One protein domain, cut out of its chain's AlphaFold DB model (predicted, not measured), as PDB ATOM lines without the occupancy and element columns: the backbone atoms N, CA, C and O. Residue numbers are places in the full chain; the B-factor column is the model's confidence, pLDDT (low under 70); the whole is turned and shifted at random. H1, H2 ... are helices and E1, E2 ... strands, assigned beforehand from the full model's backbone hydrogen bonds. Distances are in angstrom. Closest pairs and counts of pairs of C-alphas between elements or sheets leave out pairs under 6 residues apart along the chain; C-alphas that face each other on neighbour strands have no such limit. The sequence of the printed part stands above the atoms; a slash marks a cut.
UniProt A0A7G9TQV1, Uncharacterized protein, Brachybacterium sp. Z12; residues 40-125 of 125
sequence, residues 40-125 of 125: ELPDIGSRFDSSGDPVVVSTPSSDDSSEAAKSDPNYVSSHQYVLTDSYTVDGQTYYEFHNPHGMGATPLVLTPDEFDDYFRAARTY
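Overview. This is residues 40 to 125 of the 125 residues of an uncharacterized protein of Brachybacterium sp. Z12 (UniProt A0A7G9TQV1). A strongly twisted sheet of four strands, built round the long hairpin E2 and E3, has two short helices, H1 and H3, over one face. A third helix, H2, lies off the sheet with its Ala 69 near Tyr 118 of H3, and residues 123 to 124, shortly before the chain's last residue, 125, come back to pair antiparallel with residues 57 to 58 of the edge strand E1. The printed part has 86 residues, with three named helices and four named strands in the order H1 E1 H2 E2 E3 E4 H3; the sheet runs E1 E2 E3 E4, antiparallel throughout, and the class is mixed, helices and strands. The whole is compact and rounded, with a radius of gyration of the C-alphas of 12.1 A and spans of 33 by 27 by 27 A.

Along the chain. E2, residues 80 to 89, is the longest strand, 25.9 A, from C-alpha 80 at (12.960, -34.008, 26.889), and it bends by 54 degrees at residue 84. E3, residues 92 to 98, measures 19.8 A. E1 is residues 55 to 58, 10.2 A, and E4 residues 108 to 110, 6.4 A. H1, residues 44 to 51, begins with C-alpha 44 at (24.200, -37.117, 36.055) and measures 10.7 A. H2, residues 67 to 71, measures 6.2 A. H3, residues 112 to 118, measures 9.9 A and ends with C-alpha 118 at (24.541, -36.397, 22.282).

Arrangement. E2, E3 and E4 form a meander, each strand the antiparallel neighbour of the one before. In the hairpin E2 and E3, at 153 degrees, N 94 and O 87 are 2.8 A apart, within hydrogen-bond range. In the hairpin E3 and E4, at 157 degrees, N 97 and O 108 are 2.8 A apart. E1 is antiparallel to E2 at 124 degrees, with N 57 and O 81 2.8 A apart. H1 and H3 lie on the same face, making two layers, helices on one face of a sheet. H1, at a height over the sheet of 8.6 A, runs across the strands, at 90 degrees to E2 on the local plane; its closest C-alphas to E2 are those of Gly 45 and Ser 86, 6.7 A. H3, at a height of 8.9 A, runs along the strands, at 22 degrees to E4 on the local plane; its closest C-alphas to E3 are those of Tyr 94 and Pro 112, 6.7 A. H1 and H3 are only just apart, closest 8.4 A. H2 is not on the sheet; it is close to but not clearly touching H3, with the closest C-alphas, Ala 69 and Tyr 118, 5.4 A apart. In H1, H2 and H3 every O i to N i+4 pair is within hydrogen-bond range.

Size, cuts and confidence. The two C-alphas farthest apart, of Asp 63 and Asp 90, are 34.5 A apart. The printed part has no cut and no long link. The mean pLDDT of the printed part is 74.5; residues 40 to 54, 100 to 105 and 120 to 125 are under 70.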
ATOM      1  N   GLU A  40      25.317 -30.097  36.449       54.75
ATOM      2  CA  GLU A  40      26.348 -30.031  35.408       54.75
ATOM      3  C   GLU A  40      26.600 -31.427  34.805       54.75
ATOM      4  O   GLU A  40      26.780 -32.412  35.524       54.75
ATOM      5  N   LEU A  41      26.627 -31.507  33.471       54.47
ATOM      6  CA  LEU A  41      27.142 -32.661  32.729       54.47
ATOM      7  C   LEU A  41      28.657 -32.703  32.976       54.47
ATOM      8  O   LEU A  41      29.356 -31.815  32.479       54.47
ATOM      9  N   PRO A  42      29.163 -33.607  33.833       52.81
ATOM     10  CA  PRO A  42      28.973 -35.051  33.677       52.81
ATOM     11  C   PRO A  42      28.478 -35.805  34.935       52.81
ATOM     12  O   PRO A  42      28.527 -37.033  34.973       52.81
ATOM     13  N   ASP A  43      27.968 -35.122  35.962       60.78
ATOM     14  CA  ASP A  43      27.591 -35.732  37.256       60.78
ATOM     15  C   ASP A  43      26.184 -36.370  37.279       60.78
ATOM     16  O   ASP A  43      25.600 -36.621  38.336       60.78
ATOM     17  N   ILE A  44      25.592 -36.648  36.115       64.25
ATOM     18  CA  ILE A  44      24.200 -37.117  36.055       64.25
ATOM     19  C   ILE A  44      24.030 -38.553  36.570       64.25
ATOM     20  O   ILE A  44      23.060 -38.834  37.271       64.25
ATOM     21  N   GLY A  45      24.985 -39.444  36.282       61.16
ATOM     22  CA  GLY A  45      24.945 -40.839  36.728       61.16
ATOM     23  C   GLY A  45      25.175 -40.951  38.233       61.16
ATOM     24  O   GLY A  45      24.401 -41.584  38.941       61.16
ATOM     25  N   SER A  46      26.173 -40.227  38.750       63.88
ATOM     26  CA  SER A  46      26.469 -40.161  40.185       63.88
ATOM     27  C   SER A  46      25.308 -39.561  40.990       63.88
ATOM     28  O   SER A  46      25.032 -40.018  42.104       63.88
ATOM     29  N   ARG A  47      24.591 -38.566  40.447       62.06
ATOM     30  CA  ARG A  47      23.393 -37.997  41.086       62.06
ATOM     31  C   ARG A  47      22.222 -38.979  41.081       62.06
ATOM     32  O   ARG A  47      21.638 -39.200  42.138       62.06
ATOM     33  N   PHE A  48      21.934 -39.609  39.942       65.62
ATOM     34  CA  PHE A  48      20.878 -40.619  39.835       65.62
ATOM     35  C   PHE A  48      21.098 -41.781  40.815       65.62
ATOM     36  O   PHE A  48      20.205 -42.109  41.595       65.62
ATOM     37  N   ASP A  49      22.319 -42.320  40.866       65.56
ATOM     38  CA  ASP A  49      22.674 -43.431  41.757       65.56
ATOM     39  C   ASP A  49      22.621 -43.057  43.248       65.56
ATOM     40  O   ASP A  49      22.406 -43.919  44.105       65.56
ATOM     41  N   SER A  50      22.846 -41.783  43.587       62.31
ATOM     42  CA  SER A  50      22.943 -41.333  44.982       62.31
ATOM     43  C   SER A  50      21.626 -40.843  45.574       62.31
ATOM     44  O   SER A  50      21.394 -41.071  46.765       62.31
ATOM     45  N   SER A  51      20.769 -40.183  44.790       62.47
ATOM     46  CA  SER A  51      19.510 -39.622  45.290       62.47
ATOM     47  C   SER A  51      18.269 -40.399  44.853       62.47
ATOM     48  O   SER A  51      17.246 -40.326  45.535       62.47
ATOM     49  N   GLY A  52      18.350 -41.175  43.765       57.47
ATOM     50  CA  GLY A  52      17.185 -41.814  43.149       57.47
ATOM     51  C   GLY A  52      16.183 -40.811  42.568       57.47
ATOM     52  O   GLY A  52      15.046 -41.187  42.273       57.47
ATOM     53  N   ASP A  53      16.577 -39.540  42.434       62.22
ATOM     54  CA  ASP A  53      15.745 -38.519  41.812       62.22
ATOM     55  C   ASP A  53      15.717 -38.717  40.290       62.22
ATOM     56  O   ASP A  53      16.748 -39.030  39.684       62.22
ATOM     57  N   PRO A  54      14.559 -38.501  39.641       61.97
ATOM     58  CA  PRO A  54      14.483 -38.520  38.190       61.97
ATOM     59  C   PRO A  54      15.313 -37.366  37.615       61.97
ATOM     60  O   PRO A  54      15.078 -36.207  37.948       61.97
ATOM     61  N   VAL A  55      16.260 -37.685  36.731       71.12
ATOM     62  CA  VAL A  55      17.051 -36.683  35.999       71.12
ATOM     63  C   VAL A  55      16.407 -36.451  34.639       71.12
ATOM     64  O   VAL A  55      16.146 -37.408  33.904       71.12
ATOM     65  N   VAL A  56      16.158 -35.187  34.290       73.94
ATOM     66  CA  VAL A  56      15.566 -34.818  32.999       73.94
ATOM     67  C   VAL A  56      16.595 -34.073  32.161       73.94
ATOM     68  O   VAL A  56      17.204 -33.092  32.582       73.94
ATOM     69  N   VAL A  57      16.774 -34.528  30.926       73.62
ATOM     70  CA  VAL A  57      17.725 -33.947  29.980       73.62
ATOM     71  C   VAL A  57      16.965 -33.396  28.786       73.62
ATOM     72  O   VAL A  57      16.141 -34.089  28.191       73.62
ATOM     73  N   SER A  58      17.230 -32.140  28.427       77.06
ATOM     74  CA  SER A  58      16.621 -31.503  27.254       77.06
ATOM     75  C   SER A  58      17.597 -31.540  26.084       77.06
ATOM     76  O   SER A  58      18.648 -30.901  26.147       77.06
ATOM     77  N   THR A  59      17.269 -32.275  25.021       77.94
ATOM     78  CA  THR A  59      18.110 -32.364  23.826       77.94
ATOM     79  C   THR A  59      18.246 -30.996  23.151       77.94
ATOM     80  O   THR A  59      17.294 -30.207  23.130       77.94
ATOM     81  N   PRO A  60      19.433 -30.688  22.600       72.06
ATOM     82  CA  PRO A  60      19.646 -29.471  21.833       72.06
ATOM     83  C   PRO A  60      18.782 -29.421  20.568       72.06
ATOM     84  O   PRO A  60      18.152 -30.402  20.158       72.06
ATOM     85  N   SER A  61      18.790 -28.256  19.918       77.56
ATOM     86  CA  SER A  61      18.196 -28.099  18.593       77.56
ATOM     87  C   SER A  61      18.840 -29.062  17.590       77.56
ATOM     88  O   SER A  61      19.976 -29.508  17.776       77.56
ATOM     89  N   SER A  62      18.137 -29.379  16.502       76.44
ATOM     90  CA  SER A  62      18.683 -30.271  15.471       76.44
ATOM     91  C   SER A  62      19.995 -29.732  14.885       76.44
ATOM     92  O   SER A  62      20.905 -30.507  14.620       76.44
ATOM     93  N   ASP A  63      20.141 -28.412  14.741       79.75
ATOM     94  CA  ASP A  63      21.366 -27.787  14.223       79.75
ATOM     95  C   ASP A  63      22.567 -27.962  15.168       79.75
ATOM     96  O   ASP A  63      23.693 -28.153  14.707       79.75
ATOM     97  N   ASP A  64      22.310 -27.967  16.478       77.44
ATOM     98  CA  ASP A  64      23.316 -28.102  17.537       77.44
ATOM     99  C   ASP A  64      23.536 -29.562  17.985       77.44
ATOM    100  O   ASP A  64      24.431 -29.844  18.784       77.44
ATOM    101  N   SER A  65      22.721 -30.496  17.487       79.62
ATOM    102  CA  SER A  65      22.844 -31.929  17.768       79.62
ATOM    103  C   SER A  65      24.064 -32.523  17.059       79.62
ATOM    104  O   SER A  65      24.384 -32.143  15.925       79.62
ATOM    105  N   SER A  66      24.727 -33.496  17.690       82.75
ATOM    106  CA  SER A  66      25.841 -34.211  17.061       82.75
ATOM    107  C   SER A  66      25.370 -35.050  15.862       82.75
ATOM    108  O   SER A  66      24.201 -35.421  15.745       82.75
ATOM    109  N   GLU A  67      26.284 -35.366  14.941       85.00
ATOM    110  CA  GLU A  67      25.959 -36.208  13.777       85.00
ATOM    111  C   GLU A  67      25.588 -37.642  14.185       85.00
ATOM    112  O   GLU A  67      24.777 -38.283  13.513       85.00
ATOM    113  N   ALA A  68      26.149 -38.133  15.296       83.25
ATOM    114  CA  ALA A  68      25.777 -39.420  15.874       83.25
ATOM    115  C   ALA A  68      24.319 -39.388  16.352       83.25
ATOM    116  O   ALA A  68      23.533 -40.235  15.932       83.25
ATOM    117  N   ALA A  69      23.935 -38.349  17.102       82.25
ATOM    118  CA  ALA A  69      22.569 -38.157  17.579       82.25
ATOM    119  C   ALA A  69      21.553 -38.030  16.434       82.25
ATOM    120  O   ALA A  69      20.523 -38.695  16.436       82.25
ATOM    121  N   LYS A  70      21.862 -37.250  15.390       80.62
ATOM    122  CA  LYS A  70      20.999 -37.119  14.196       80.62
ATOM    123  C   LYS A  70      20.794 -38.432  13.440       80.62
ATOM    124  O   LYS A  70      19.816 -38.568  12.705       80.62
ATOM    125  N   SER A  71      21.747 -39.353  13.554       83.81
ATOM    126  CA  SER A  71      21.710 -40.645  12.871       83.81
ATOM    127  C   SER A  71      20.960 -41.715  13.671       83.81
ATOM    128  O   SER A  71      20.627 -42.756  13.100       83.81
ATOM    129  N   ASP A  72      20.683 -41.482  14.960       84.38
ATOM    130  CA  ASP A  72      19.935 -42.410  15.808       84.38
ATOM    131  C   ASP A  72      18.418 -42.215  15.615       84.38
ATOM    132  O   ASP A  72      17.880 -41.147  15.914       84.38
ATOM    133  N   PRO A  73      17.680 -43.236  15.140       81.94
ATOM    134  CA  PRO A  73      16.235 -43.137  14.942       81.94
ATOM    135  C   PRO A  73      15.431 -42.971  16.243       81.94
ATOM    136  O   PRO A  73      14.250 -42.628  16.177       81.94
ATOM    137  N   ASN A  74      16.032 -43.237  17.406       82.50
ATOM    138  CA  ASN A  74      15.401 -43.086  18.717       82.50
ATOM    139  C   ASN A  74      15.695 -41.720  19.357       82.50
ATOM    140  O   ASN A  74      15.134 -41.423  20.415       82.50
ATOM    141  N   TYR A  75      16.544 -40.893  18.735       82.81
ATOM    142  CA  TYR A  75      16.860 -39.541  19.186       82.81
ATOM    143  C   TYR A  75      15.900 -38.510  18.582       82.81
ATOM    144  O   TYR A  75      15.664 -38.463  17.375       82.81
ATOM    145  N   VAL A  76      15.364 -37.642  19.435       82.81
ATOM    146  CA  VAL A  76      14.504 -36.520  19.052       82.81
ATOM    147  C   VAL A  76      15.165 -35.235  19.542       82.81
ATOM    148  O   VAL A  76      15.466 -35.109  20.728       82.81
ATOM    149  N   SER A  77      15.408 -34.285  18.639       81.19
ATOM    150  CA  SER A  77      15.964 -32.966  18.971       81.19
ATOM    151  C   SER A  77      14.905 -32.027  19.558       81.19
ATOM    152  O   SER A  77      13.709 -32.209  19.330       81.19
ATOM    153  N   SER A  78      15.349 -31.011  20.308       77.62
ATOM    154  CA  SER A  78      14.489 -30.069  21.042       77.62
ATOM    155  C   SER A  78      13.437 -30.766  21.917       77.62
ATOM    156  O   SER A  78      12.274 -30.358  21.956       77.62
ATOM    157  N   HIS A  79      13.832 -31.849  22.584       78.50
ATOM    158  CA  HIS A  79      12.941 -32.785  23.261       78.50
ATOM    159  C   HIS A  79      13.468 -33.197  24.635       78.50
ATOM    160  O   HIS A  79      14.670 -33.202  24.877       78.50
ATOM    161  N   GLN A  80      12.575 -33.568  25.548       77.56
ATOM    162  CA  GLN A  80      12.960 -34.008  26.889       77.56
ATOM    163  C   GLN A  80      13.062 -35.527  26.973       77.56
ATOM    164  O   GLN A  80      12.170 -36.247  26.533       77.56
ATOM    165  N   TYR A  81      14.133 -35.998  27.598       78.94
ATOM    166  CA  TYR A  81      14.349 -37.388  27.967       78.94
ATOM    167  C   TYR A  81      14.488 -37.506  29.480       78.94
ATOM    168  O   TYR A  81      15.031 -36.615  30.130       78.94
ATOM    169  N   VAL A  82      14.018 -38.618  30.034       79.81
ATOM    170  CA  VAL A  82      14.149 -38.922  31.463       79.81
ATOM    171  C   VAL A  82      15.149 -40.055  31.623       79.81
ATOM    172  O   VAL A  82      14.965 -41.103  31.009       79.81
ATOM    173  N   LEU A  83      16.187 -39.867  32.434       79.19
ATOM    174  CA  LEU A  83      17.067 -40.960  32.838       79.19
ATOM    175  C   LEU A  83      16.277 -41.900  33.750       79.19
ATOM    176  O   LEU A  83      15.823 -41.498  34.824       79.19
ATOM    177  N   THR A  84      16.083 -43.135  33.304       79.31
ATOM    178  CA  THR A  84      15.307 -44.143  34.030       79.31
ATOM    179  C   THR A  84      16.168 -45.230  34.643       79.31
ATOM    180  O   THR A  84      15.719 -45.861  35.597       79.31
ATOM    181  N   ASP A  85      17.372 -45.457  34.113       79.00
ATOM    182  CA  ASP A  85      18.293 -46.454  34.652       79.00
ATOM    183  C   ASP A  85      19.762 -46.104  34.372       79.00
ATOM    184  O   ASP A  85      20.088 -45.438  33.382       79.00
ATOM    185  N   SER A  86      20.653 -46.599  35.230       83.44
ATOM    186  CA  SER A  86      22.092 -46.643  34.995       83.44
ATOM    187  C   SER A  86      22.637 -47.996  35.430       83.44
ATOM    188  O   SER A  86      22.386 -48.468  36.537       83.44
ATOM    189  N   TYR A  87      23.396 -48.641  34.548       82.31
ATOM    190  CA  TYR A  87      23.931 -49.967  34.826       82.31
ATOM    191  C   TYR A  87      25.297 -50.188  34.179       82.31
ATOM    192  O   TYR A  87      25.636 -49.599  33.153       82.31
ATOM    193  N   THR A  88      26.086 -51.089  34.767       85.69
ATOM    194  CA  THR A  88      27.405 -51.480  34.251       85.69
ATOM    195  C   THR A  88      27.391 -52.941  33.808       85.69
ATOM    196  O   THR A  88      27.092 -53.833  34.602       85.69
ATOM    197  N   VAL A  89      27.769 -53.199  32.555       88.31
ATOM    198  CA  VAL A  89      27.942 -54.548  31.989       88.31
ATOM    199  C   VAL A  89      29.358 -54.664  31.441       88.31
ATOM    200  O   VAL A  89      29.822 -53.778  30.732       88.31
ATOM    201  N   ASP A  90      30.073 -55.732  31.804       91.12
ATOM    202  CA  ASP A  90      31.443 -56.012  31.339       91.12
ATOM    203  C   ASP A  90      32.446 -54.848  31.526       91.12
ATOM    204  O   ASP A  90      33.407 -54.700  30.775       91.12
ATOM    205  N   GLY A  91      32.245 -54.030  32.565       85.88
ATOM    206  CA  GLY A  91      33.088 -52.868  32.874       85.88
ATOM    207  C   GLY A  91      32.739 -51.594  32.099       85.88
ATOM    208  O   GLY A  91      33.407 -50.582  32.295       85.88
ATOM    209  N   GLN A  92      31.696 -51.623  31.267       86.81
ATOM    210  CA  GLN A  92      31.154 -50.465  30.562       86.81
ATOM    211  C   GLN A  92      29.856 -50.003  31.230       86.81
ATOM    212  O   GLN A  92      28.944 -50.802  31.442       86.81
ATOM    213  N   THR A  93      29.772 -48.714  31.557       84.44
ATOM    214  CA  THR A  93      28.547 -48.090  32.079       84.44
ATOM    215  C   THR A  93      27.653 -47.629  30.936       84.44
ATOM    216  O   THR A  93      28.155 -47.163  29.908       84.44
ATOM    217  N   TYR A  94      26.346 -47.752  31.150       85.12
ATOM    218  CA  TYR A  94      25.276 -47.322  30.264       85.12
ATOM    219  C   TYR A  94      24.240 -46.502  31.041       85.12
ATOM    220  O   TYR A  94      24.004 -46.731  32.230       85.12
ATOM    221  N   TYR A  95      23.620 -45.563  30.338       84.62
ATOM    222  CA  TYR A  95      22.510 -44.733  30.780       84.62
ATOM    223  C   TYR A  95      21.306 -45.006  29.886       84.62
ATOM    224  O   TYR A  95      21.421 -44.942  28.662       84.62
ATOM    225  N   GLU A  96      20.162 -45.309  30.494       86.44
ATOM    226  CA  GLU A  96      18.911 -45.560  29.784       86.44
ATOM    227  C   GLU A  96      17.979 -44.355  29.903       86.44
ATOM    228  O   GLU A  96      17.524 -44.003  30.993       86.44
ATOM    229  N   PHE A  97      17.677 -43.735  28.766       83.19
ATOM    230  CA  PHE A  97      16.822 -42.565  28.670       83.19
ATOM    231  C   PHE A  97      15.478 -42.910  28.027       83.19
ATOM    232  O   PHE A  97      15.402 -43.359  26.879       83.19
ATOM    233  N   HIS A  98      14.392 -42.626  28.740       83.25
ATOM    234  CA  HIS A  98      13.037 -42.808  28.247       83.25
ATOM    235  C   HIS A  98      12.499 -41.545  27.568       83.25
ATOM    236  O   HIS A  98      12.606 -40.436  28.100       83.25
ATOM    237  N   ASN A  99      11.864 -41.728  26.408       80.56
ATOM    238  CA  ASN A  99      11.139 -40.673  25.709       80.56
ATOM    239  C   ASN A  99       9.674 -40.612  26.207       80.56
ATOM    240  O   ASN A  99       8.913 -41.548  25.951       80.56
ATOM    241  N   PRO A 100       9.232 -39.506  26.837       68.94
ATOM    242  CA  PRO A 100       7.893 -39.381  27.416       68.94
ATOM    243  C   PRO A 100       6.750 -39.330  26.384       68.94
ATOM    244  O   PRO A 100       5.588 -39.466  26.761       68.94
ATOM    245  N   HIS A 101       7.032 -39.150  25.087       66.62
ATOM    246  CA  HIS A 101       6.003 -39.012  24.044       66.62
ATOM    247  C   HIS A 101       5.365 -40.333  23.570       66.62
ATOM    248  O   HIS A 101       4.516 -40.299  22.677       66.62
ATOM    249  N   GLY A 102       5.673 -41.497  24.157       50.56
ATOM    250  CA  GLY A 102       4.891 -42.692  23.828       50.56
ATOM    251  C   GLY A 102       5.237 -43.978  24.567       50.56
ATOM    252  O   GLY A 102       6.381 -44.425  24.583       50.56
ATOM    253  N   MET A 103       4.190 -44.656  25.053       43.00
ATOM    254  CA  MET A 103       4.239 -46.089  25.350       43.00
ATOM    255  C   MET A 103       4.661 -46.849  24.080       43.00
ATOM    256  O   MET A 103       3.886 -46.947  23.130       43.00
ATOM    257  N   GLY A 104       5.890 -47.373  24.066       53.78
ATOM    258  CA  GLY A 104       6.458 -48.140  22.949       53.78
ATOM    259  C   GLY A 104       7.660 -47.497  22.251       53.78
ATOM    260  O   GLY A 104       8.188 -48.109  21.325       53.78
ATOM    261  N   ALA A 105       8.110 -46.311  22.674       64.25
ATOM    262  CA  ALA A 105       9.392 -45.774  22.227       64.25
ATOM    263  C   ALA A 105      10.541 -46.623  22.797       64.25
ATOM    264  O   ALA A 105      10.605 -46.848  24.009       64.25
ATOM    265  N   THR A 106      11.427 -47.110  21.924       79.00
ATOM    266  CA  THR A 106      12.673 -47.761  22.339       79.00
ATOM    267  C   THR A 106      13.477 -46.765  23.178       79.00
ATOM    268  O   THR A 106      13.628 -45.618  22.743       79.00
ATOM    269  N   PRO A 107      13.967 -47.154  24.366       81.94
ATOM    270  CA  PRO A 107      14.793 -46.264  25.163       81.94
ATOM    271  C   PRO A 107      16.100 -45.953  24.432       81.94
ATOM    272  O   PRO A 107      16.639 -46.785  23.697       81.94
ATOM    273  N   LEU A 108      16.605 -44.744  24.647       85.25
ATOM    274  CA  LEU A 108      17.912 -44.331  24.165       85.25
ATOM    275  C   LEU A 108      18.954 -44.796  25.188       85.25
ATOM    276  O   LEU A 108      18.960 -44.321  26.320       85.25
ATOM    277  N   VAL A 109      19.800 -45.749  24.800       89.00
ATOM    278  CA  VAL A 109      20.832 -46.327  25.672       89.00
ATOM    279  C   VAL A 109      22.189 -45.808  25.228       89.00
ATOM    280  O   VAL A 109      22.616 -46.109  24.116       89.00
ATOM    281  N   LEU A 110      22.863 -45.051  26.091       86.81
ATOM    282  CA  LEU A 110      24.135 -44.398  25.775       86.81
ATOM    283  C   LEU A 110      25.201 -44.756  26.802       86.81
ATOM    284  O   LEU A 110      24.920 -44.876  27.991       86.81
ATOM    285  N   THR A 111      26.447 -44.874  26.365       87.81
ATOM    286  CA  THR A 111      27.594 -44.791  27.278       87.81
ATOM    287  C   THR A 111      27.794 -43.351  27.776       87.81
ATOM    288  O   THR A 111      27.281 -42.418  27.157       87.81
ATOM    289  N   PRO A 112      28.555 -43.118  28.864       82.44
ATOM    290  CA  PRO A 112      28.873 -41.764  29.318       82.44
ATOM    291  C   PRO A 112      29.503 -40.875  28.236       82.44
ATOM    292  O   PRO A 112      29.124 -39.716  28.109       82.44
ATOM    293  N   ASP A 113      30.397 -41.427  27.412       82.38
ATOM    294  CA  ASP A 113      31.034 -40.682  26.319       82.38
ATOM    295  C   ASP A 113      30.027 -40.305  25.217       82.38
ATOM    296  O   ASP A 113      30.058 -39.197  24.681       82.38
ATOM    297  N   GLU A 114      29.111 -41.217  24.876       83.75
ATOM    298  CA  GLU A 114      28.040 -40.944  23.910       83.75
ATOM    299  C   GLU A 114      27.027 -39.949  24.465       83.75
ATOM    300  O   GLU A 114      26.545 -39.091  23.734       83.75
ATOM    301  N   PHE A 115      26.726 -40.025  25.758       81.62
ATOM    302  CA  PHE A 115      25.884 -39.057  26.435       81.62
ATOM    303  C   PHE A 115      26.474 -37.643  26.343       81.62
ATOM    304  O   PHE A 115      25.776 -36.722  25.914       81.62
ATOM    305  N   ASP A 116      27.761 -37.480  26.654       78.94
ATOM    306  CA  ASP A 116      28.438 -36.187  26.547       78.94
ATOM    307  C   ASP A 116      28.439 -35.650  25.108       78.94
ATOM    308  O   ASP A 116      28.364 -34.438  24.913       78.94
ATOM    309  N   ASP A 117      28.484 -36.517  24.090       79.94
ATOM    310  CA  ASP A 117      28.382 -36.111  22.682       79.94
ATOM    311  C   ASP A 117      26.944 -35.740  22.274       79.94
ATOM    312  O   ASP A 117      26.715 -34.684  21.678       79.94
ATOM    313  N   TYR A 118      25.958 -36.566  22.639       74.38
ATOM    314  CA  TYR A 118      24.541 -36.397  22.282       74.38
ATOM    315  C   TYR A 118      23.909 -35.184  22.963       74.38
ATOM    316  O   TYR A 118      23.008 -34.541  22.412       74.38
ATOM    317  N   PHE A 119      24.384 -34.875  24.168       73.19
ATOM    318  CA  PHE A 119      23.862 -33.826  25.028       73.19
ATOM    319  C   PHE A 119      24.882 -32.706  25.268       73.19
ATOM    320  O   PHE A 119      24.688 -31.866  26.138       73.19
ATOM    321  N   ARG A 120      25.933 -32.604  24.445       69.88
ATOM    322  CA  ARG A 120      26.990 -31.589  24.595       69.88
ATOM    323  C   ARG A 120      26.486 -30.143  24.641       69.88
ATOM    324  O   ARG A 120      27.087 -29.291  25.291       69.88
ATOM    325  N   ALA A 121      25.418 -29.861  23.897       61.19
ATOM    326  CA  ALA A 121      24.741 -28.564  23.848       61.19
ATOM    327  C   ALA A 121      23.391 -28.573  24.596       61.19
ATOM    328  O   ALA A 121      22.613 -27.622  24.493       61.19
ATOM    329  N   ALA A 122      23.095 -29.655  25.317       60.38
ATOM    330  CA  ALA A 122      21.884 -29.809  26.103       60.38
ATOM    331  C   ALA A 122      21.919 -28.944  27.363       60.38
ATOM    332  O   ALA A 122      22.973 -28.541  27.857       60.38
ATOM    333  N   ARG A 123      20.730 -28.714  27.915       56.62
ATOM    334  CA  ARG A 123      20.562 -28.201  29.275       56.62
ATOM    335  C   ARG A 123      19.998 -29.314  30.157       56.62
ATOM    336  O   ARG A 123      19.080 -30.024  29.738       56.62
ATOM    337  N   THR A 124      20.528 -29.435  31.368       56.16
ATOM    338  CA  THR A 124      20.145 -30.435  32.375       56.16
ATOM    339  C   THR A 124      19.513 -29.800  33.600       56.16
ATOM    340  O   THR A 124      19.945 -28.729  34.031       56.16
ATOM    341  N   TYR A 125      18.490 -30.468  34.140       50.06
ATOM    342  CA  TYR A 125      17.638 -29.999  35.236       50.06
ATOM    343  C   TYR A 125      17.259 -31.138  36.181       50.06
ATOM    344  O   TYR A 125      17.267 -32.309  35.730       50.06
TER     345      TYR A 125